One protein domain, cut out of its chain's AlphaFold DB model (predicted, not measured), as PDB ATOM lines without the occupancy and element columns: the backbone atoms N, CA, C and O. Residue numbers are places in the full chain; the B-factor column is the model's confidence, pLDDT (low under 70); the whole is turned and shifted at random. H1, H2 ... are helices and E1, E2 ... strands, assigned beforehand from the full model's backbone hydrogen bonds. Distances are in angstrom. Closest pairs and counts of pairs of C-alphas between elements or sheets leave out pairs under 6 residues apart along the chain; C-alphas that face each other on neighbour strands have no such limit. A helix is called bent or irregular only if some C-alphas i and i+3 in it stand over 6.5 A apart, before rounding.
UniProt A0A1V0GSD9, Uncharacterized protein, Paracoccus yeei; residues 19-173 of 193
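This is residues 19 to 173 of the 193 residues of an uncharacterized protein of Paracoccus yeei (UniProt A0A1V0GSD9). A strongly twisted sheet of four strands has H2 and H3 over one face, and H5 and H6 pack on H2 on its side away from the sheet. The long helix H1 folds back from H2 as a narrow V, with H4 between H1 and the sheet, and residues 19 to 24 stick out. The 155 printed residues include six helices and four strands, in the order H1 H2 E1 H3 E2 E3 H4 E4 H5 H6; the class is mixed, helices and strands. The mixed sheet has the order E2 E3 E1 E4. The whole is compact, with a radius of gyration of the C-alphas of 15.8 A and spans of 50 by 44 by 28 A.

The strands are E2, residues 111 to 117, 19.3 A; E3, residues 124 to 130, 19.2 A; E1, residues 85 to 90; and E4, residues 147 to 151. H2, residues 55 to 76, is 31.6 A long, and H3 is residues 96 to 107. H1, residues 21 to 49, runs 41.9 A from C-alpha 21 at (5.083, 1.389, 10.537). H4 is residues 132 to 137 and H5 residues 153 to 161. H6, residues 163 to 173, ends at C-alpha 173 at (30.411, -1.902, -4.319).

E2 and E3 form an antiparallel hairpin, with N 112 and O 129 at 2.8 A. E3 and E1 are antiparallel, with N 88 and O 128 at 2.9 A. E1 and E4 are parallel, with N 149 and O 87 at 2.9 A. H2 and H3 on the same face give two layers, helices on one face of a sheet, at heights of 9.8 and 10.0 A over the sheet. E1, H3 and E2 form a split strand-helix-strand unit, two strands running the same way with E3 between them; its crossover is right-handed. H2 is the hub, touching H1, H3, H5 and H6. H1 and H2 form a helical hairpin at a shallow tilt of 25 degrees; C-alphas Glu 44 and Ala 57 are closest, 5.5 A. H5 touches H2 at a steep tilt of 67 degrees; C-alphas Gln 59 and Met 160 are closest, 4.5 A. H6 touches H2 at a shallow tilt of 16 degrees, the same way; C-alphas Asn 62 and Pro 163 are closest, 6.1 A. H4 only grazes the sheet and touches H1; C-alphas Arg 29 and Leu 137 are closest, 5.1 A. H4 is irregular, with C-alphas 133 and 136 7.2 A apart; 0 of its 2 O i to N i+4 pairs and 2 of its 3 O i to N i+3 pairs are within hydrogen-bond range. In H1, H2, H3, H5 and H6 every O i to N i+4 pair is.

The C-alphas farthest apart, Ile 19 and Thr 122, are 52.1 A apart. The printed part has no cut and no long link. Mean pLDDT of the printed part is 87.5; residues 119 to 122 and 172 to 173 are under 70.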
ATOM      1  N   ILE A  19      -0.836   2.827  14.375       86.00
ATOM      2  CA  ILE A  19      -0.299   3.494  13.189       86.00
ATOM      3  C   ILE A  19       0.663   2.519  12.524       86.00
ATOM      4  O   ILE A  19       1.694   2.180  13.102       86.00
ATOM      5  N   GLU A  20       0.343   2.103  11.305       88.06
ATOM      6  CA  GLU A  20       1.203   1.224  10.513       88.06
ATOM      7  C   GLU A  20       2.639   1.773  10.421       88.06
ATOM      8  O   GLU A  20       2.807   2.961  10.106       88.06
ATOM      9  N   PRO A  21       3.688   0.948  10.629       87.50
ATOM     10  CA  PRO A  21       5.083   1.389  10.537       87.50
ATOM     11  C   PRO A  21       5.399   2.115   9.226       87.50
ATOM     12  O   PRO A  21       6.159   3.081   9.212       87.50
ATOM     13  N   ARG A  22       4.749   1.713   8.125       87.06
ATOM     14  CA  ARG A  22       4.860   2.391   6.829       87.06
ATOM     15  C   ARG A  22       4.453   3.865   6.910       87.06
ATOM     16  O   ARG A  22       5.193   4.715   6.427       87.06
ATOM     17  N   VAL A  23       3.314   4.164   7.540       85.94
ATOM     18  CA  VAL A  23       2.784   5.532   7.685       85.94
ATOM     19  C   VAL A  23       3.663   6.352   8.625       85.94
ATOM     20  O   VAL A  23       3.900   7.533   8.376       85.94
ATOM     21  N   GLN A  24       4.190   5.737   9.687       87.31
ATOM     22  CA  GLN A  24       5.153   6.401  10.569       87.31
ATOM     23  C   GLN A  24       6.407   6.805   9.783       87.31
ATOM     24  O   GLN A  24       6.754   7.986   9.744       87.31
ATOM     25  N   ASN A  25       7.030   5.849   9.090       86.69
ATOM     26  CA  ASN A  25       8.245   6.067   8.305       86.69
ATOM     27  C   ASN A  25       8.052   7.119   7.210       86.69
ATOM     28  O   ASN A  25       8.924   7.966   7.012       86.69
ATOM     29  N   GLU A  26       6.912   7.087   6.518       87.94
ATOM     30  CA  GLU A  26       6.566   8.061   5.482       87.94
ATOM     31  C   GLU A  26       6.521   9.483   6.049       87.94
ATOM     32  O   GLU A  26       7.221  10.363   5.552       87.94
ATOM     33  N   VAL A  27       5.791   9.693   7.149       89.12
ATOM     34  CA  VAL A  27       5.654  11.020   7.769       89.12
ATOM     35  C   VAL A  27       6.987  11.545   8.298       89.12
ATOM     36  O   VAL A  27       7.292  12.725   8.114       89.12
ATOM     37  N   VAL A  28       7.798  10.699   8.950       88.06
ATOM     38  CA  VAL A  28       9.116  11.138   9.446       88.06
ATOM     39  C   VAL A  28      10.034  11.500   8.277       88.06
ATOM     40  O   VAL A  28      10.684  12.546   8.322       88.06
ATOM     41  N   ARG A  29      10.075  10.679   7.219       88.75
ATOM     42  CA  ARG A  29      10.906  10.957   6.039       88.75
ATOM     43  C   ARG A  29      10.473  12.243   5.349       88.75
ATOM     44  O   ARG A  29      11.324  13.047   4.976       88.75
ATOM     45  N   GLU A  30       9.171  12.455   5.193       87.94
ATOM     46  CA  GLU A  30       8.635  13.666   4.577       87.94
ATOM     47  C   GLU A  30       9.007  14.913   5.390       87.94
ATOM     48  O   GLU A  30       9.447  15.913   4.823       87.94
ATOM     49  N   HIS A  31       8.905  14.838   6.720       86.75
ATOM     50  CA  HIS A  31       9.319  15.921   7.604       86.75
ATOM     51  C   HIS A  31      10.821  16.218   7.485       86.75
ATOM     52  O   HIS A  31      11.197  17.373   7.287       86.75
ATOM     53  N   ALA A  32      11.673  15.188   7.532       86.06
ATOM     54  CA  ALA A  32      13.122  15.335   7.380       86.06
ATOM     55  C   ALA A  32      13.506  15.903   6.001       86.06
ATOM     56  O   ALA A  32      14.366  16.776   5.908       86.06
ATOM     57  N   SER A  33      12.833  15.454   4.937       86.12
ATOM     58  CA  SER A  33      13.033  15.945   3.569       86.12
ATOM     59  C   SER A  33      12.654  17.419   3.433       86.12
ATOM     60  O   SER A  33      13.453  18.224   2.952       86.12
ATOM     61  N   ARG A  34      11.465  17.804   3.921       85.00
ATOM     62  CA  ARG A  34      11.021  19.205   3.918       85.00
ATOM     63  C   ARG A  34      11.989  20.092   4.685       85.00
ATOM     64  O   ARG A  34      12.354  21.146   4.178       85.00
ATOM     65  N   GLN A  35      12.425  19.648   5.859       80.38
ATOM     66  CA  GLN A  35      13.391  20.392   6.654       80.38
ATOM     67  C   GLN A  35      14.715  20.570   5.900       80.38
ATOM     68  O   GLN A  35      15.177  21.693   5.758       80.38
ATOM     69  N   MET A  36      15.280  19.500   5.330       82.62
ATOM     70  CA  MET A  36      16.523  19.592   4.560       82.62
ATOM     71  C   MET A  36      16.397  20.544   3.362       82.62
ATOM     72  O   MET A  36      17.322  21.302   3.097       82.62
ATOM     73  N   ILE A  37      15.269  20.527   2.643       80.50
ATOM     74  CA  ILE A  37      15.029  21.430   1.504       80.50
ATOM     75  C   ILE A  37      14.956  22.892   1.954       80.50
ATOM     76  O   ILE A  37      15.495  23.759   1.269       80.50
ATOM     77  N   VAL A  38      14.266  23.170   3.062       80.19
ATOM     78  CA  VAL A  38      14.160  24.528   3.614       80.19
ATOM     79  C   VAL A  38      15.533  25.009   4.069       80.19
ATOM     80  O   VAL A  38      16.006  26.025   3.567       80.19
ATOM     81  N   ASP A  39      16.210  24.219   4.904       83.12
ATOM     82  CA  ASP A  39      17.520  24.559   5.460       83.12
ATOM     83  C   ASP A  39      18.558  24.799   4.333       83.12
ATOM     84  O   ASP A  39      19.377  25.710   4.430       83.12
ATOM     85  N   LEU A  40      18.494  24.046   3.221       81.69
ATOM     86  CA  LEU A  40      19.391  24.233   2.069       81.69
ATOM     87  C   LEU A  40      19.104  25.511   1.268       81.69
ATOM     88  O   LEU A  40      20.037  26.159   0.803       81.69
ATOM     89  N   LYS A  41      17.833  25.883   1.092       82.94
ATOM     90  CA  LYS A  41      17.483  27.138   0.405       82.94
ATOM     91  C   LYS A  41      17.907  28.354   1.215       82.94
ATOM     92  O   LYS A  41      18.341  29.354   0.647       82.94
ATOM     93  N   ASP A  42      17.758  28.275   2.532       85.19
ATOM     94  CA  ASP A  42      18.197  29.337   3.430       85.19
ATOM     95  C   ASP A  42      19.730  29.417   3.457       85.19
ATOM     96  O   ASP A  42      20.282  30.512   3.377       85.19
ATOM     97  N   LEU A  43      20.415  28.269   3.411       85.62
ATOM     98  CA  LEU A  43      21.865  28.198   3.252       85.62
ATOM     99  C   LEU A  43      22.364  28.906   1.984       85.62
ATOM    100  O   LEU A  43      23.288  29.711   2.071       85.62
ATOM    101  N   GLU A  44      21.785  28.611   0.816       84.88
ATOM    102  CA  GLU A  44      22.169  29.249  -0.456       84.88
ATOM    103  C   GLU A  44      22.060  30.780  -0.360       84.88
ATOM    104  O   GLU A  44      23.008  31.500  -0.679       84.88
ATOM    105  N   ARG A  45      20.942  31.275   0.186       85.56
ATOM    106  CA  ARG A  45      20.693  32.712   0.387       85.56
ATOM    107  C   ARG A  45      21.672  33.354   1.363       85.56
ATOM    108  O   ARG A  45      22.125  34.476   1.133       85.56
ATOM    109  N   ASP A  46      21.985  32.677   2.462       84.88
ATOM    110  CA  ASP A  46      22.911  33.197   3.467       84.88
ATOM    111  C   ASP A  46      24.352  33.228   2.943       84.88
ATOM    112  O   ASP A  46      25.083  34.188   3.205       84.88
ATOM    113  N   VAL A  47      24.756  32.221   2.163       85.31
ATOM    114  CA  VAL A  47      26.056  32.200   1.479       85.31
ATOM    115  C   VAL A  47      26.158  33.363   0.492       85.31
ATOM    116  O   VAL A  47      27.126  34.123   0.563       85.31
ATOM    117  N   GLU A  48      25.138  33.578  -0.343       82.25
ATOM    118  CA  GLU A  48      25.064  34.730  -1.254       82.25
ATOM    119  C   GLU A  48      25.156  36.064  -0.500       82.25
ATOM    120  O   GLU A  48      25.951  36.943  -0.850       82.25
ATOM    121  N   ARG A  49      24.387  36.214   0.586       83.88
ATOM    122  CA  ARG A  49      24.368  37.431   1.410       83.88
ATOM    123  C   ARG A  49      25.730  37.739   2.027       83.88
ATOM    124  O   ARG A  49      26.106  38.909   2.138       83.88
ATOM    125  N   LEU A  50      26.467  36.711   2.437       83.12
ATOM    126  CA  LEU A  50      27.806  36.837   3.011       83.12
ATOM    127  C   LEU A  50      28.909  36.967   1.949       83.12
ATOM    128  O   LEU A  50      30.085  36.991   2.312       83.12
ATOM    129  N   LYS A  51      28.550  37.097   0.661       81.19
ATOM    130  CA  LYS A  51      29.480  37.114  -0.483       81.19
ATOM    131  C   LYS A  51      30.354  35.854  -0.564       81.19
ATOM    132  O   LYS A  51      31.482  35.920  -1.053       81.19
ATOM    133  N   GLY A  52      29.856  34.736  -0.041       78.94
ATOM    134  CA  GLY A  52      30.443  33.419  -0.255       78.94
ATOM    135  C   GLY A  52      30.077  32.873  -1.633       78.94
ATOM    136  O   GLY A  52      29.301  33.482  -2.367       78.94
ATOM    137  N   ASP A  53      30.642  31.721  -1.981       85.19
ATOM    138  CA  ASP A  53      30.357  31.049  -3.247       85.19
ATOM    139  C   ASP A  53      29.109  30.153  -3.108       85.19
ATOM    140  O   ASP A  53      29.162  29.164  -2.369       85.19
ATOM    141  N   PRO A  54      27.990  30.446  -3.805       84.94
ATOM    142  CA  PRO A  54      26.768  29.636  -3.749       84.94
ATOM    143  C   PRO A  54      27.001  28.171  -4.133       84.94
ATOM    144  O   PRO A  54      26.287  27.281  -3.663       84.94
ATOM    145  N   GLN A  55      28.043  27.896  -4.924       89.44
ATOM    146  CA  GLN A  55      28.447  26.541  -5.280       89.44
ATOM    147  C   GLN A  55      28.763  25.690  -4.040       89.44
ATOM    148  O   GLN A  55      28.486  24.491  -4.039       89.44
ATOM    149  N   GLN A  56      29.245  26.292  -2.950       90.62
ATOM    150  CA  GLN A  56      29.543  25.581  -1.701       90.62
ATOM    151  C   GLN A  56      28.287  25.006  -1.042       90.62
ATOM    152  O   GLN A  56      28.336  23.926  -0.449       90.62
ATOM    153  N   ALA A  57      27.142  25.686  -1.163       90.38
ATOM    154  CA  ALA A  57      25.868  25.180  -0.660       90.38
ATOM    155  C   ALA A  57      25.399  23.957  -1.466       90.38
ATOM    156  O   ALA A  57      24.975  22.947  -0.893       90.38
ATOM    157  N   VAL A  58      25.570  24.004  -2.793       91.44
ATOM    158  CA  VAL A  58      25.292  22.875  -3.694       91.44
ATOM    159  C   VAL A  58      26.212  21.692  -3.378       91.44
ATOM    160  O   VAL A  58      25.741  20.564  -3.218       91.44
ATOM    161  N   GLN A  59      27.510  21.944  -3.211       95.12
ATOM    162  CA  GLN A  59      28.498  20.930  -2.848       95.12
ATOM    163  C   GLN A  59      28.207  20.294  -1.490       95.12
ATOM    164  O   GLN A  59      28.290  19.072  -1.359       95.12
ATOM    165  N   LEU A  60      27.811  21.087  -0.491       94.81
ATOM    166  CA  LEU A  60      27.398  20.568   0.810       94.81
ATOM    167  C   LEU A  60      26.149  19.684   0.688       94.81
ATOM    168  O   LEU A  60      26.104  18.599   1.267       94.81
ATOM    169  N   SER A  61      25.151  20.111  -0.093       92.56
ATOM    170  CA  SER A  61      23.948  19.315  -0.373       92.56
ATOM    171  C   SER A  61      24.297  17.962  -0.995       92.56
ATOM    172  O   SER A  61      23.804  16.920  -0.546       92.56
ATOM    173  N   ASN A  62      25.176  17.970  -1.999       94.62
ATOM    174  CA  ASN A  62      25.651  16.764  -2.672       94.62
ATOM    175  C   ASN A  62      26.427  15.861  -1.711       94.62
ATOM    176  O   ASN A  62      26.135  14.666  -1.626       94.62
ATOM    177  N   LEU A  63      27.327  16.439  -0.913       95.75
ATOM    178  CA  LEU A  63      28.099  15.718   0.091       95.75
ATOM    179  C   LEU A  63      27.186  15.026   1.109       95.75
ATOM    180  O   LEU A  63      27.347  13.832   1.349       95.75
ATOM    181  N   ILE A  64      26.192  15.728   1.665       94.25
ATOM    182  CA  ILE A  64      25.235  15.160   2.630       94.25
ATOM    183  C   ILE A  64      24.464  13.984   2.014       94.25
ATOM    184  O   ILE A  64      24.362  12.922   2.632       94.25
ATOM    185  N   LYS A  65      23.952  14.141   0.786       92.50
ATOM    186  CA  LYS A  65      23.234  13.071   0.067       92.50
ATOM    187  C   LYS A  65      24.138  11.875  -0.229       92.50
ATOM    188  O   LYS A  65      23.712  10.725  -0.090       92.50
ATOM    189  N   GLY A  66      25.381  12.143  -0.618       93.56
ATOM    190  CA  GLY A  66      26.396  11.136  -0.901       93.56
ATOM    191  C   GLY A  66      26.795  10.343   0.343       93.56
ATOM    192  O   GLY A  66      26.825   9.114   0.294       93.56
ATOM    193  N   LEU A  67      27.031  11.027   1.465       94.38
ATOM    194  CA  LEU A  67      27.323  10.414   2.764       94.38
ATOM    195  C   LEU A  67      26.147   9.576   3.267       94.38
ATOM    196  O   LEU A  67      26.344   8.425   3.647       94.38
ATOM    197  N   GLY A  68      24.925  10.113   3.207       92.88
ATOM    198  CA  GLY A  68      23.718   9.378   3.581       92.88
ATOM    199  C   GLY A  68      23.564   8.081   2.782       92.88
ATOM    200  O   GLY A  68      23.391   7.012   3.359       92.88
ATOM    201  N   SER A  69      23.742   8.157   1.459       91.38
ATOM    202  CA  SER A  69      23.688   6.989   0.564       91.38
ATOM    203  C   SER A  69      24.814   5.976   0.824       91.38
ATOM    204  O   SER A  69      24.619   4.762   0.695       91.38
ATOM    205  N   LEU A  70      26.011   6.462   1.171       91.88
ATOM    206  CA  LEU A  70      27.156   5.630   1.544       91.88
ATOM    207  C   LEU A  70      26.876   4.865   2.845       91.88
ATOM    208  O   LEU A  70      27.105   3.658   2.894       91.88
ATOM    209  N   PHE A  71      26.367   5.546   3.872       92.12
ATOM    210  CA  PHE A  71      26.054   4.936   5.165       92.12
ATOM    211  C   PHE A  71      24.869   3.973   5.079       92.12
ATOM    212  O   PHE A  71      24.934   2.889   5.649       92.12
ATOM    213  N   GLU A  72      23.836   4.303   4.301       91.31
ATOM    214  CA  GLU A  72      22.712   3.394   4.044       91.31
ATOM    215  C   GLU A  72      23.204   2.107   3.371       91.31
ATOM    216  O   GLU A  72      22.802   1.005   3.735       91.31
ATOM    217  N   SER A  73      24.123   2.237   2.411       88.81
ATOM    218  CA  SER A  73      24.697   1.075   1.733       88.81
ATOM    219  C   SER A  73      25.498   0.185   2.683       88.81
ATOM    220  O   SER A  73      25.398  -1.029   2.564       88.81
ATOM    221  N   ALA A  74      26.234   0.762   3.636       87.75
ATOM    222  CA  ALA A  74      26.936  -0.006   4.666       87.75
ATOM    223  C   ALA A  74      25.974  -0.681   5.659       87.75
ATOM    224  O   ALA A  74      26.246  -1.779   6.129       87.75
ATOM    225  N   LEU A  75      24.835  -0.054   5.967       87.56
ATOM    226  CA  LEU A  75      23.835  -0.626   6.870       87.56
ATOM    227  C   LEU A  75      23.190  -1.897   6.295       87.56
ATOM    228  O   LEU A  75      22.950  -2.860   7.030       87.56
ATOM    229  N   ILE A  76      22.916  -1.888   4.989       87.75
ATOM    230  CA  ILE A  76      22.253  -2.982   4.263       87.75
ATOM    231  C   ILE A  76      23.239  -4.105   3.891       87.75
ATOM    232  O   ILE A  76      22.815  -5.232   3.664       87.75
ATOM    233  N   ASP A  77      24.539  -3.820   3.842       84.44
ATOM    234  CA  ASP A  77      25.570  -4.819   3.569       84.44
ATOM    235  C   ASP A  77      25.797  -5.724   4.793       84.44
ATOM    236  O   ASP A  77      26.335  -5.298   5.817       84.44
ATOM    237  N   ASP A  78      25.367  -6.983   4.698       79.56
ATOM    238  CA  ASP A  78      25.511  -7.965   5.776       79.56
ATOM    239  C   ASP A  78      26.960  -8.419   6.001       79.56
ATOM    240  O   ASP A  78      27.276  -8.892   7.093       79.56
ATOM    241  N   ALA A  79      27.846  -8.245   5.012       81.12
ATOM    242  CA  ALA A  79      29.268  -8.567   5.132       81.12
ATOM    243  C   ALA A  79      30.091  -7.409   5.722       81.12
ATOM    244  O   ALA A  79      31.248  -7.599   6.104       81.12
ATOM    245  N   ALA A  80      29.521  -6.203   5.814       76.88
ATOM    246  CA  ALA A  80      30.224  -5.052   6.359       76.88
ATOM    247  C   ALA A  80      30.435  -5.196   7.875       76.88
ATOM    248  O   ALA A  80      29.486  -5.331   8.648       76.88
ATOM    249  N   ALA A  81      31.690  -5.076   8.319       75.19
ATOM    250  CA  ALA A  81      32.032  -5.076   9.743       75.19
ATOM    251  C   ALA A  81      31.443  -3.862  10.494       75.19
ATOM    252  O   ALA A  81      31.064  -3.961  11.660       75.19
ATOM    253  N   GLU A  82      31.323  -2.716   9.815       82.25
ATOM    254  CA  GLU A  82      30.787  -1.472  10.375       82.25
ATOM    255  C   GLU A  82      29.508  -1.050   9.638       82.25
ATOM    256  O   GLU A  82      29.563  -0.428   8.576       82.25
ATOM    257  N   ARG A  83      28.341  -1.372  10.209       81.62
ATOM    258  CA  ARG A  83      27.038  -1.174   9.544       81.62
ATOM    259  C   ARG A  83      26.327   0.111   9.958       81.62
ATOM    260  O   ARG A  83      25.727   0.798   9.136       81.62
ATOM    261  N   LYS A  84      26.383   0.463  11.243       86.81
ATOM    262  CA  LYS A  84      25.651   1.608  11.805       86.81
ATOM    263  C   LYS A  84      26.538   2.852  11.812       86.81
ATOM    264  O   LYS A  84      27.100   3.230  12.842       86.81
ATOM    265  N   LEU A  85      26.721   3.437  10.629       89.25
ATOM    266  CA  LEU A  85      27.630   4.560  10.397       89.25
ATOM    267  C   LEU A  85      26.900   5.908  10.359       89.25
ATOM    268  O   LEU A  85      25.907   6.077   9.660       89.25
ATOM    269  N   PHE A  86      27.459   6.884  11.075       92.62
ATOM    270  CA  PHE A  86      27.148   8.320  10.953       92.62
ATOM    271  C   PHE A  86      28.404   9.178  10.829       92.62
ATOM    272  O   PHE A  86      28.325  10.376  10.562       92.62
ATOM    273  N   ASN A  87      29.563   8.571  11.057       92.69
ATOM    274  CA  ASN A  87      30.796   9.280  11.307       92.69
ATOM    275  C   ASN A  87      31.774   8.977  10.183       92.69
ATOM    276  O   ASN A  87      31.882   7.829   9.741       92.69
ATOM    277  N   PHE A  88      32.525   9.986   9.767       93.75
ATOM    278  CA  PHE A  88      33.648   9.801   8.870       93.75
ATOM    279  C   PHE A  88      34.855  10.618   9.314       93.75
ATOM    280  O   PHE A  88      34.726  11.712   9.865       93.75
ATOM    281  N   ALA A  89      36.032  10.062   9.075       92.56
ATOM    282  CA  ALA A  89      37.310  10.731   9.247       92.56
ATOM    283  C   ALA A  89      37.978  10.872   7.881       92.56
ATOM    284  O   ALA A  89      37.735  10.069   6.976       92.56
ATOM    285  N   LEU A  90      38.823  11.885   7.732       90.44
ATOM    286  CA  LEU A  90      39.637  12.030   6.532       90.44
ATOM    287  C   LEU A  90      40.927  11.228   6.691       90.44
ATOM    288  O   LEU A  90      41.567  11.277   7.743       90.44
ATOM    289  N   SER A  91      41.286  10.477   5.653       88.00
ATOM    290  CA  SER A  91      42.546   9.723   5.607       88.00
ATOM    291  C   SER A  91      43.769  10.632   5.468       88.00
ATOM    292  O   SER A  91      44.883  10.220   5.764       88.00
ATOM    293  N   GLU A  92      43.559  11.859   5.003       87.69
ATOM    294  CA  GLU A  92      44.586  12.829   4.640       87.69
ATOM    295  C   GLU A  92      44.116  14.255   4.984       87.69
ATOM    296  O   GLU A  92      42.962  14.468   5.365       87.69
ATOM    297  N   GLU A  93      45.022  15.231   4.902       89.00
ATOM    298  CA  GLU A  93      44.703  16.644   5.136       89.00
ATOM    299  C   GLU A  93      43.685  17.127   4.080       89.00
ATOM    300  O   GLU A  93      43.948  16.951   2.887       89.00
ATOM    301  N   PRO A  94      42.534  17.718   4.456       92.50
ATOM    302  CA  PRO A  94      41.549  18.188   3.484       92.50
ATOM    303  C   PRO A  94      42.117  19.283   2.583       92.50
ATOM    304  O   PRO A  94      42.857  20.161   3.029       92.50
ATOM    305  N   THR A  95      41.694  19.295   1.319       95.12
ATOM    306  CA  THR A  95      41.891  20.471   0.465       95.12
ATOM    307  C   THR A  95      41.098  21.656   1.018       95.12
ATOM    308  O   THR A  95      40.108  21.487   1.736       95.12
ATOM    309  N   ARG A  96      41.506  22.881   0.670       93.88
ATOM    310  CA  ARG A  96      40.827  24.106   1.124       93.88
ATOM    311  C   ARG A  96      39.329  24.100   0.792       93.88
ATOM    312  O   ARG A  96      38.520  24.512   1.617       93.88
ATOM    313  N   GLU A  97      38.969  23.611  -0.390       94.12
ATOM    314  CA  GLU A  97      37.581  23.505  -0.843       94.12
ATOM    315  C   GLU A  97      36.770  22.528   0.025       94.12
ATOM    316  O   GLU A  97      35.700  22.884   0.523       94.12
ATOM    317  N   ILE A  98      37.314  21.331   0.294       95.94
ATOM    318  CA  ILE A  98      36.706  20.371   1.228       95.94
ATOM    319  C   ILE A  98      36.537  21.016   2.609       95.94
ATOM    320  O   ILE A  98      35.472  20.915   3.217       95.94
ATOM    321  N   GLU A  99      37.571  21.684   3.117       95.12
ATOM    322  CA  GLU A  99      37.547  22.301   4.444       95.12
ATOM    323  C   GLU A  99      36.468  23.392   4.553       95.12
ATOM    324  O   GLU A  99      35.758  23.475   5.558       95.12
ATOM    325  N   GLU A 100      36.308  24.228   3.525       93.62
ATOM    326  CA  GLU A 100      35.267  25.258   3.460       93.62
ATOM    327  C   GLU A 100      33.858  24.644   3.476       93.62
ATOM    328  O   GLU A 100      33.024  25.057   4.290       93.62
ATOM    329  N   VAL A 101      33.612  23.597   2.680       95.25
ATOM    330  CA  VAL A 101      32.317  22.894   2.646       95.25
ATOM    331  C   VAL A 101      32.023  22.166   3.960       95.25
ATOM    332  O   VAL A 101      30.903  22.237   4.473       95.25
ATOM    333  N   LEU A 102      33.015  21.513   4.569       95.81
ATOM    334  CA  LEU A 102      32.850  20.862   5.872       95.81
ATOM    335  C   LEU A 102      32.566  21.880   6.983       95.81
ATOM    336  O   LEU A 102      31.671  21.656   7.799       95.81
ATOM    337  N   ARG A 103      33.263  23.026   6.990       94.00
ATOM    338  CA  ARG A 103      32.980  24.136   7.919       94.00
ATOM    339  C   ARG A 103      31.566  24.674   7.745       94.00
ATOM    340  O   ARG A 103      30.913  24.981   8.743       94.00
ATOM    341  N   LEU A 104      31.084  24.766   6.506       93.19
ATOM    342  CA  LEU A 104      29.705  25.144   6.216       93.19
ATOM    343  C   LEU A 104      28.727  24.115   6.804       93.19
ATOM    344  O   LEU A 104      27.814  24.484   7.540       93.19
ATOM    345  N   GLY A 105      28.985  22.823   6.592       93.75
ATOM    346  CA  GLY A 105      28.202  21.737   7.186       93.75
ATOM    347  C   GLY A 105      28.124  21.805   8.711       93.75
ATOM    348  O   GLY A 105      27.050  21.594   9.275       93.75
ATOM    349  N   VAL A 106      29.231  22.152   9.373       94.75
ATOM    350  CA  VAL A 106      29.279  22.335  10.833       94.75
ATOM    351  C   VAL A 106      28.490  23.565  11.274       94.75
ATOM    352  O   VAL A 106      27.683  23.479  12.197       94.75
ATOM    353  N   ARG A 107      28.677  24.701  10.596       91.12
ATOM    354  CA  ARG A 107      28.005  25.967  10.928       91.12
ATOM    355  C   ARG A 107      26.481  25.843  10.905       91.12
ATOM    356  O   ARG A 107      25.827  26.383  11.789       91.12
ATOM    357  N   TYR A 108      25.939  25.135   9.919       89.19
ATOM    358  CA  TYR A 108      24.492  24.967   9.740       89.19
ATOM    359  C   TYR A 108      23.939  23.695  10.409       89.19
ATOM    360  O   TYR A 108      22.767  23.369  10.251       89.19
ATOM    361  N   GLY A 109      24.756  22.971  11.184       91.06
ATOM    362  CA  GLY A 109      24.301  21.837  11.997       91.06
ATOM    363  C   GLY A 109      23.972  20.562  11.212       91.06
ATOM    364  O   GLY A 109      23.326  19.654  11.747       91.06
ATOM    365  N   TYR A 110      24.421  20.465   9.960       92.94
ATOM    366  CA  TYR A 110      24.359  19.229   9.177       92.94
ATOM    367  C   TYR A 110      25.455  18.243   9.567       92.94
ATOM    368  O   TYR A 110      25.249  17.030   9.492       92.94
ATOM    369  N   LEU A 111      26.603  18.770   9.990       95.31
ATOM    370  CA  LEU A 111      27.730  18.018  10.512       95.31
ATOM    371  C   LEU A 111      28.042  18.482  11.937       95.31
ATOM    372  O   LEU A 111      27.890  19.650  12.272       95.31
ATOM    373  N   PHE A 112      28.542  17.575  12.763       95.00
ATOM    374  CA  PHE A 112      29.209  17.913  14.016       95.00
ATOM    375  C   PHE A 112      30.679  17.536  13.906       95.00
ATOM    376  O   PHE A 112      31.011  16.494  13.341       95.00
ATOM    377  N   GLN A 113      31.554  18.379  14.444       93.69
ATOM    378  CA  GLN A 113      32.989  18.137  14.434       93.69
ATOM    379  C   GLN A 113      33.438  17.550  15.774       93.69
ATOM    380  O   GLN A 113      33.099  18.055  16.843       93.69
ATOM    381  N   GLY A 114      34.220  16.484  15.701       89.75
ATOM    382  CA  GLY A 114      34.932  15.863  16.803       89.75
ATOM    383  C   GLY A 114      36.384  15.597  16.417       89.75
ATOM    384  O   GLY A 114      36.892  16.098  15.412       89.75
ATOM    385  N   VAL A 115      37.063  14.784  17.221       87.88
ATOM    386  CA  VAL A 115      38.472  14.435  17.022       87.88
ATOM    387  C   VAL A 115      38.717  12.979  17.392       87.88
ATOM    388  O   VAL A 115      38.205  12.505  18.404       87.88
ATOM    389  N   ILE A 116      39.553  12.299  16.615       87.06
ATOM    390  CA  ILE A 116      40.026  10.936  16.897       87.06
ATOM    391  C   ILE A 116      41.556  10.901  16.934       87.06
ATOM    392  O   ILE A 116      42.212  11.758  16.345       87.06
ATOM    393  N   GLY A 117      42.136   9.935  17.650       81.31
ATOM    394  CA  GLY A 117      43.582   9.701  17.620       81.31
ATOM    395  C   GLY A 117      44.006   9.086  16.286       81.31
ATOM    396  O   GLY A 117      43.297   8.227  15.758       81.31
ATOM    397  N   ARG A 118      45.140   9.520  15.728       76.50
ATOM    398  CA  ARG A 118      45.716   8.858  14.548       76.50
ATOM    399  C   ARG A 118      46.317   7.509  14.958       76.50
ATOM    400  O   ARG A 118      46.915   7.401  16.027       76.50
ATOM    401  N   LYS A 119      46.173   6.488  14.104       68.12
ATOM    402  CA  LYS A 119      46.700   5.133  14.365       68.12
ATOM    403  C   LYS A 119      48.232   5.100  14.487       68.12
ATOM    404  O   LYS A 119      48.757   4.249  15.186       68.12
ATOM    405  N   GLU A 120      48.923   6.065  13.888       69.75
ATOM    406  CA  GLU A 120      50.388   6.226  13.913       69.75
ATOM    407  C   GLU A 120      50.921   6.862  15.217       69.75
ATOM    408  O   GLU A 120      52.094   7.213  15.315       69.75
ATOM    409  N   GLY A 121      50.068   7.067  16.227       63.38
ATOM    410  CA  GLY A 121      50.477   7.539  17.556       63.38
ATOM    411  C   GLY A 121      50.810   9.032  17.653       63.38
ATOM    412  O   GLY A 121      50.919   9.559  18.760       63.38
ATOM    413  N   THR A 122      50.904   9.751  16.533       63.16
ATOM    414  CA  THR A 122      51.157  11.197  16.513       63.16
ATOM    415  C   THR A 122      49.945  11.974  15.995       63.16
ATOM    416  O   THR A 122      49.534  11.880  14.842       63.16
ATOM    417  N   GLY A 123      49.356  12.784  16.878       75.25
ATOM    418  CA  GLY A 123      48.337  13.776  16.528       75.25
ATOM    419  C   GLY A 123      46.878  13.307  16.591       75.25
ATOM    420  O   GLY A 123      46.541  12.188  16.981       75.25
ATOM    421  N   ARG A 124      45.982  14.233  16.229       79.44
ATOM    422  CA  ARG A 124      44.528  14.025  16.159       79.44
ATOM    423  C   ARG A 124      44.069  14.234  14.718       79.44
ATOM    424  O   ARG A 124      44.597  15.100  14.027       79.44
ATOM    425  N   ALA A 125      43.101  13.450  14.262       81.88
ATOM    426  CA  ALA A 125      42.416  13.670  12.993       81.88
ATOM    427  C   ALA A 125      41.006  14.227  13.250       81.88
ATOM    428  O   ALA A 125      40.359  13.811  14.222       81.88
ATOM    429  N   PRO A 126      40.523  15.168  12.419       86.19
ATOM    430  CA  PRO A 126      39.160  15.659  12.527       86.19
ATOM    431  C   PRO A 126      38.174  14.537  12.187       86.19
ATOM    432  O   PRO A 126      38.324  13.827  11.191       86.19
ATOM    433  N   LEU A 127      37.161  14.385  13.037       92.31
ATOM    434  CA  LEU A 127      36.037  13.483  12.829       92.31
ATOM    435  C   LEU A 127      34.806  14.325  12.520       92.31
ATOM    436  O   LEU A 127      34.525  15.284  13.235       92.31
ATOM    437  N   PHE A 128      34.048  13.943  11.506       95.62
ATOM    438  CA  PHE A 128      32.788  14.586  11.169       95.62
ATOM    439  C   PHE A 128      31.640  13.604  11.361       95.62
ATOM    440  O   PHE A 128      31.740  12.428  11.017       95.62
ATOM    441  N   ILE A 129      30.550  14.094  11.938       94.75
ATOM    442  CA  ILE A 129      29.381  13.304  12.320       94.75
ATOM    443  C   ILE A 129      28.175  13.880  11.595       94.75
ATOM    444  O   ILE A 129      27.822  15.036  11.816       94.75
ATOM    445  N   LEU A 130      27.525  13.081  10.755       94.38
ATOM    446  CA  LEU A 130      26.284  13.472  10.101       94.38
ATOM    447  C   LEU A 130      25.179  13.672  11.143       94.38
ATOM    448  O   LEU A 130      25.006  12.868  12.062       94.38
ATOM    449  N   SER A 131      24.405  14.746  10.997       92.75
ATOM    450  CA  SER A 131      23.306  15.043  11.909       92.75
ATOM    451  C   SER A 131      22.272  13.920  11.930       92.75
ATOM    452  O   SER A 131      21.693  13.556  10.906       92.75
ATOM    453  N   ARG A 132      21.973  13.403  13.127       91.19
ATOM    454  CA  ARG A 132      20.977  12.334  13.328       91.19
ATOM    455  C   ARG A 132      19.565  12.735  12.904       91.19
ATOM    456  O   ARG A 132      18.755  11.863  12.610       91.19
ATOM    457  N   ARG A 133      19.276  14.037  12.801       88.81
ATOM    458  CA  ARG A 133      18.008  14.546  12.246       88.81
ATOM    459  C   ARG A 133      17.791  14.114  10.795       88.81
ATOM    460  O   ARG A 133      16.650  14.027  10.356       88.81
ATOM    461  N   LEU A 134      18.871  13.815  10.072       90.00
ATOM    462  CA  LEU A 134      18.838  13.349   8.688       90.00
ATOM    463  C   LEU A 134      18.694  11.826   8.570       90.00
ATOM    464  O   LEU A 134      18.459  11.331   7.472       90.00
ATOM    465  N   ALA A 135      18.800  11.070   9.669       91.75
ATOM    466  CA  ALA A 135      18.703   9.608   9.647       91.75
ATOM    467  C   ALA A 135      17.445   9.081   8.925       91.75
ATOM    468  O   ALA A 135      17.587   8.186   8.090       91.75
ATOM    469  N   PRO A 136      16.238   9.653   9.143       90.75
ATOM    470  CA  PRO A 136      15.029   9.173   8.476       90.75
ATOM    471  C   PRO A 136      15.034   9.387   6.960       90.75
ATOM    472  O   PRO A 136      14.365   8.655   6.234       90.75
ATOM    473  N   LEU A 137      15.785  10.380   6.468       90.44
ATOM    474  CA  LEU A 137      15.893  10.654   5.037       90.44
ATOM    475  C   LEU A 137      16.637   9.529   4.306       90.44
ATOM    476  O   LEU A 137      16.259   9.162   3.194       90.44
ATOM    477  N   PHE A 138      17.651   8.967   4.964       90.12
ATOM    478  CA  PHE A 138      18.584   7.986   4.409       90.12
ATOM    479  C   PHE A 138      18.405   6.573   4.987       90.12
ATOM    480  O   PHE A 138      19.292   5.743   4.831       90.12
ATOM    481  N   ASN A 139      17.292   6.292   5.678       89.50
ATOM    482  CA  ASN A 139      17.027   4.992   6.320       89.50
ATOM    483  C   ASN A 139      18.125   4.516   7.291       89.50
ATOM    484  O   ASN A 139      18.369   3.318   7.419       89.50
ATOM    485  N   LEU A 140      18.801   5.439   7.973       90.81
ATOM    486  CA  LEU A 140      19.867   5.094   8.914       90.81
ATOM    487  C   LEU A 140      19.292   4.755  10.296       90.81
ATOM    488  O   LEU A 140      18.235   5.263  10.663       90.81
ATOM    489  N   ASP A 141      20.015   3.959  11.089       89.00
ATOM    490  CA  ASP A 141      19.699   3.703  12.503       89.00
ATOM    491  C   ASP A 141      20.238   4.852  13.384       89.00
ATOM    492  O   ASP A 141      21.430   4.856  13.694       89.00
ATOM    493  N   PRO A 142      19.411   5.821  13.828       86.75
ATOM    494  CA  PRO A 142      19.892   7.003  14.551       86.75
ATOM    495  C   PRO A 142      20.509   6.685  15.922       86.75
ATOM    496  O   PRO A 142      21.276   7.501  16.444       86.75
ATOM    497  N   MET A 143      20.155   5.542  16.518       85.44
ATOM    498  CA  MET A 143      20.676   5.084  17.814       85.44
ATOM    499  C   MET A 143      21.928   4.216  17.652       85.44
ATOM    500  O   MET A 143      22.660   3.979  18.610       85.44
ATOM    501  N   GLY A 144      22.172   3.748  16.433       78.00
ATOM    502  CA  GLY A 144      23.270   2.882  16.075       78.00
ATOM    503  C   GLY A 144      24.628   3.574  16.036       78.00
ATOM    504  O   GLY A 144      24.763   4.703  15.568       78.00
ATOM    505  N   PHE A 145      25.658   2.850  16.469       84.31
ATOM    506  CA  PHE A 145      27.048   3.214  16.234       84.31
ATOM    507  C   PHE A 145      27.898   1.949  16.086       84.31
ATOM    508  O   PHE A 145      27.897   1.102  16.976       84.31
ATOM    509  N   SER A 146      28.608   1.823  14.964       80.12
ATOM    510  CA  SER A 146      29.524   0.698  14.703       80.12
ATOM    511  C   SER A 146      30.968   1.116  14.429       80.12
ATOM    512  O   SER A 146      31.829   0.251  14.369       80.12
ATOM    513  N   GLY A 147      31.248   2.408  14.254       84.94
ATOM    514  CA  GLY A 147      32.571   2.875  13.849       84.94
ATOM    515  C   GLY A 147      32.514   4.169  13.048       84.94
ATOM    516  O   GLY A 147      31.512   4.893  13.059       84.94
ATOM    517  N   TYR A 148      33.612   4.474  12.368       86.69
ATOM    518  CA  TYR A 148      33.738   5.650  11.519       86.69
ATOM    519  C   TYR A 148      34.402   5.271  10.204       86.69
ATOM    520  O   TYR A 148      35.414   4.577  10.165       86.69
ATOM    521  N   LYS A 149      33.854   5.789   9.105       90.19
ATOM    522  CA  LYS A 149      34.394   5.515   7.778       90.19
ATOM    523  C   LYS A 149      35.556   6.451   7.475       90.19
ATOM    524  O   LYS A 149      35.407   7.665   7.552       90.19
ATOM    525  N   PHE A 150      36.693   5.910   7.067       90.19
ATOM    526  CA  PHE A 150      37.758   6.727   6.493       90.19
ATOM    527  C   PHE A 150      37.442   7.075   5.036       90.19
ATOM    528  O   PHE A 150      37.096   6.192   4.245       90.19
ATOM    529  N   LEU A 151      37.552   8.357   4.688       92.31
ATOM    530  CA  LEU A 151      37.370   8.874   3.334       92.31
ATOM    531  C   LEU A 151      38.637   9.591   2.872       92.31
ATOM    532  O   LEU A 151      39.212  10.392   3.604       92.31
ATOM    533  N   THR A 152      39.039   9.323   1.634       93.06
ATOM    534  CA  THR A 152      40.088  10.086   0.948       93.06
ATOM    535  C   THR A 152      39.528  11.392   0.396       93.06
ATOM    536  O   THR A 152      38.329  11.473   0.097       93.06
ATOM    537  N   ASN A 153      40.386  12.386   0.170       94.44
ATOM    538  CA  ASN A 153      39.993  13.666  -0.434       94.44
ATOM    539  C   ASN A 153      39.295  13.453  -1.775       94.44
ATOM    540  O   ASN A 153      38.195  13.954  -1.990       94.44
ATOM    541  N   ARG A 154      39.856  12.577  -2.619       94.38
ATOM    542  CA  ARG A 154      39.256  12.191  -3.903       94.38
ATOM    543  C   ARG A 154      37.823  11.679  -3.750       94.38
ATOM    544  O   ARG A 154      36.964  11.955  -4.587       94.38
ATOM    545  N   LYS A 155      37.551  10.882  -2.709       93.94
ATOM    546  CA  LYS A 155      36.204  10.356  -2.471       93.94
ATOM    547  C   LYS A 155      35.258  11.481  -2.060       93.94
ATOM    548  O   LYS A 155      34.143  11.507  -2.568       93.94
ATOM    549  N   VAL A 156      35.695  12.385  -1.185       95.50
ATOM    550  CA  VAL A 156      34.901  13.538  -0.732       95.50
ATOM    551  C   VAL A 156      34.602  14.493  -1.891       95.50
ATOM    552  O   VAL A 156      33.439  14.825  -2.102       95.50
ATOM    553  N   GLU A 157      35.600  14.835  -2.705       95.62
ATOM    554  CA  GLU A 157      35.440  15.654  -3.917       95.62
ATOM    555  C   GLU A 157      34.432  15.041  -4.888       95.62
ATOM    556  O   GLU A 157      33.548  15.734  -5.386       95.62
ATOM    557  N   MET A 158      34.501  13.725  -5.109       94.75
ATOM    558  CA  MET A 158      33.516  13.030  -5.937       94.75
ATOM    559  C   MET A 158      32.101  13.130  -5.345       94.75
ATOM    560  O   MET A 158      31.153  13.329  -6.094       94.75
ATOM    561  N   LEU A 159      31.932  13.031  -4.019       95.25
ATOM    562  CA  LEU A 159      30.618  13.219  -3.385       95.25
ATOM    563  C   LEU A 159      30.102  14.663  -3.515       95.25
ATOM    564  O   LEU A 159      28.895  14.851  -3.632       95.25
ATOM    565  N   MET A 160      30.987  15.663  -3.481       95.56
ATOM    566  CA  MET A 160      30.639  17.087  -3.595       95.56
ATOM    567  C   MET A 160      30.263  17.488  -5.027       95.56
ATOM    568  O   MET A 160      29.292  18.220  -5.233       95.56
ATOM    569  N   ASN A 161      31.025  17.001  -6.008       95.06
ATOM    570  CA  ASN A 161      31.025  17.538  -7.371       95.06
ATOM    571  C   ASN A 161      30.409  16.597  -8.418       95.06
ATOM    572  O   ASN A 161      29.945  17.072  -9.450       95.06
ATOM    573  N   ASP A 162      30.360  15.285  -8.160       91.62
ATOM    574  CA  ASP A 162      29.827  14.281  -9.092       91.62
ATOM    575  C   ASP A 162      28.847  13.319  -8.388       91.62
ATOM    576  O   ASP A 162      29.164  12.153  -8.118       91.62
ATOM    577  N   PRO A 163      27.624  13.782  -8.065       84.75
ATOM    578  CA  PRO A 163      26.642  12.974  -7.342       84.75
ATOM    579  C   PRO A 163      26.216  11.711  -8.109       84.75
ATOM    580  O   PRO A 163      25.929  10.679  -7.492       84.75
ATOM    581  N   GLU A 164      26.205  11.746  -9.445       82.50
ATOM    582  CA  GLU A 164      25.860  10.579 -10.264       82.50
ATOM    583  C   GLU A 164      26.985   9.541 -10.282       82.50
ATOM    584  O   GLU A 164      26.729   8.356 -10.029       82.50
ATOM    585  N   GLY A 165      28.238   9.956 -10.488       83.44
ATOM    586  CA  GLY A 165      29.391   9.062 -10.374       83.44
ATOM    587  C   GLY A 165      29.545   8.495  -8.966       83.44
ATOM    588  O   GLY A 165      29.791   7.293  -8.796       83.44
ATOM    589  N   ALA A 166      29.274   9.304  -7.937       84.12
ATOM    590  CA  ALA A 166      29.192   8.847  -6.557       84.12
ATOM    591  C   ALA A 166      28.167   7.719  -6.388       84.12
ATOM    592  O   ALA A 166      28.515   6.645  -5.880       84.12
ATOM    593  N   ARG A 167      26.938   7.910  -6.877       81.06
ATOM    594  CA  ARG A 167      25.861   6.910  -6.818       81.06
ATOM    595  C   ARG A 167      26.220   5.621  -7.561       81.06
ATOM    596  O   ARG A 167      25.989   4.525  -7.046       81.06
ATOM    597  N   LEU A 168      26.818   5.734  -8.746       82.06
ATOM    598  CA  LEU A 168      27.281   4.585  -9.530       82.06
ATOM    599  C   LEU A 168      28.391   3.810  -8.809       82.06
ATOM    600  O   LEU A 168      28.353   2.578  -8.775       82.06
ATOM    601  N   SER A 169      29.340   4.507  -8.176       81.81
ATOM    602  CA  SER A 169      30.425   3.872  -7.412       81.81
ATOM    603  C   SER A 169      29.905   3.052  -6.222       81.81
ATOM    604  O   SER A 169      30.429   1.977  -5.935       81.81
ATOM    605  N   LEU A 170      28.840   3.525  -5.562       79.00
ATOM    606  CA  LEU A 170      28.198   2.827  -4.447       79.00
ATOM    607  C   LEU A 170      27.443   1.580  -4.917       79.00
ATOM    608  O   LEU A 170      27.506   0.539  -4.267       79.00
ATOM    609  N   ARG A 171      26.778   1.652  -6.078       74.81
ATOM    610  CA  ARG A 171      26.108   0.492  -6.685       74.81
ATOM    611  C   ARG A 171      27.082  -0.616  -7.067       74.81
ATOM    612  O   ARG A 171      26.767  -1.777  -6.839       74.81
ATOM    613  N   ARG A 172      28.254  -0.272  -7.613       67.75
ATOM    614  CA  ARG A 172      29.289  -1.263  -7.956       67.75
ATOM    615  C   ARG A 172      29.816  -1.995  -6.719       67.75
ATOM    616  O   ARG A 172      29.963  -3.209  -6.773       67.75
ATOM    617  N   ARG A 173      30.001  -1.286  -5.596       63.62
ATOM    618  CA  ARG A 173      30.411  -1.902  -4.319       63.62
ATOM    619  C   ARG A 173      29.423  -2.946  -3.798       63.62
ATOM    620  O   ARG A 173      29.868  -3.958  -3.291       63.62
TER     621      ARG A 173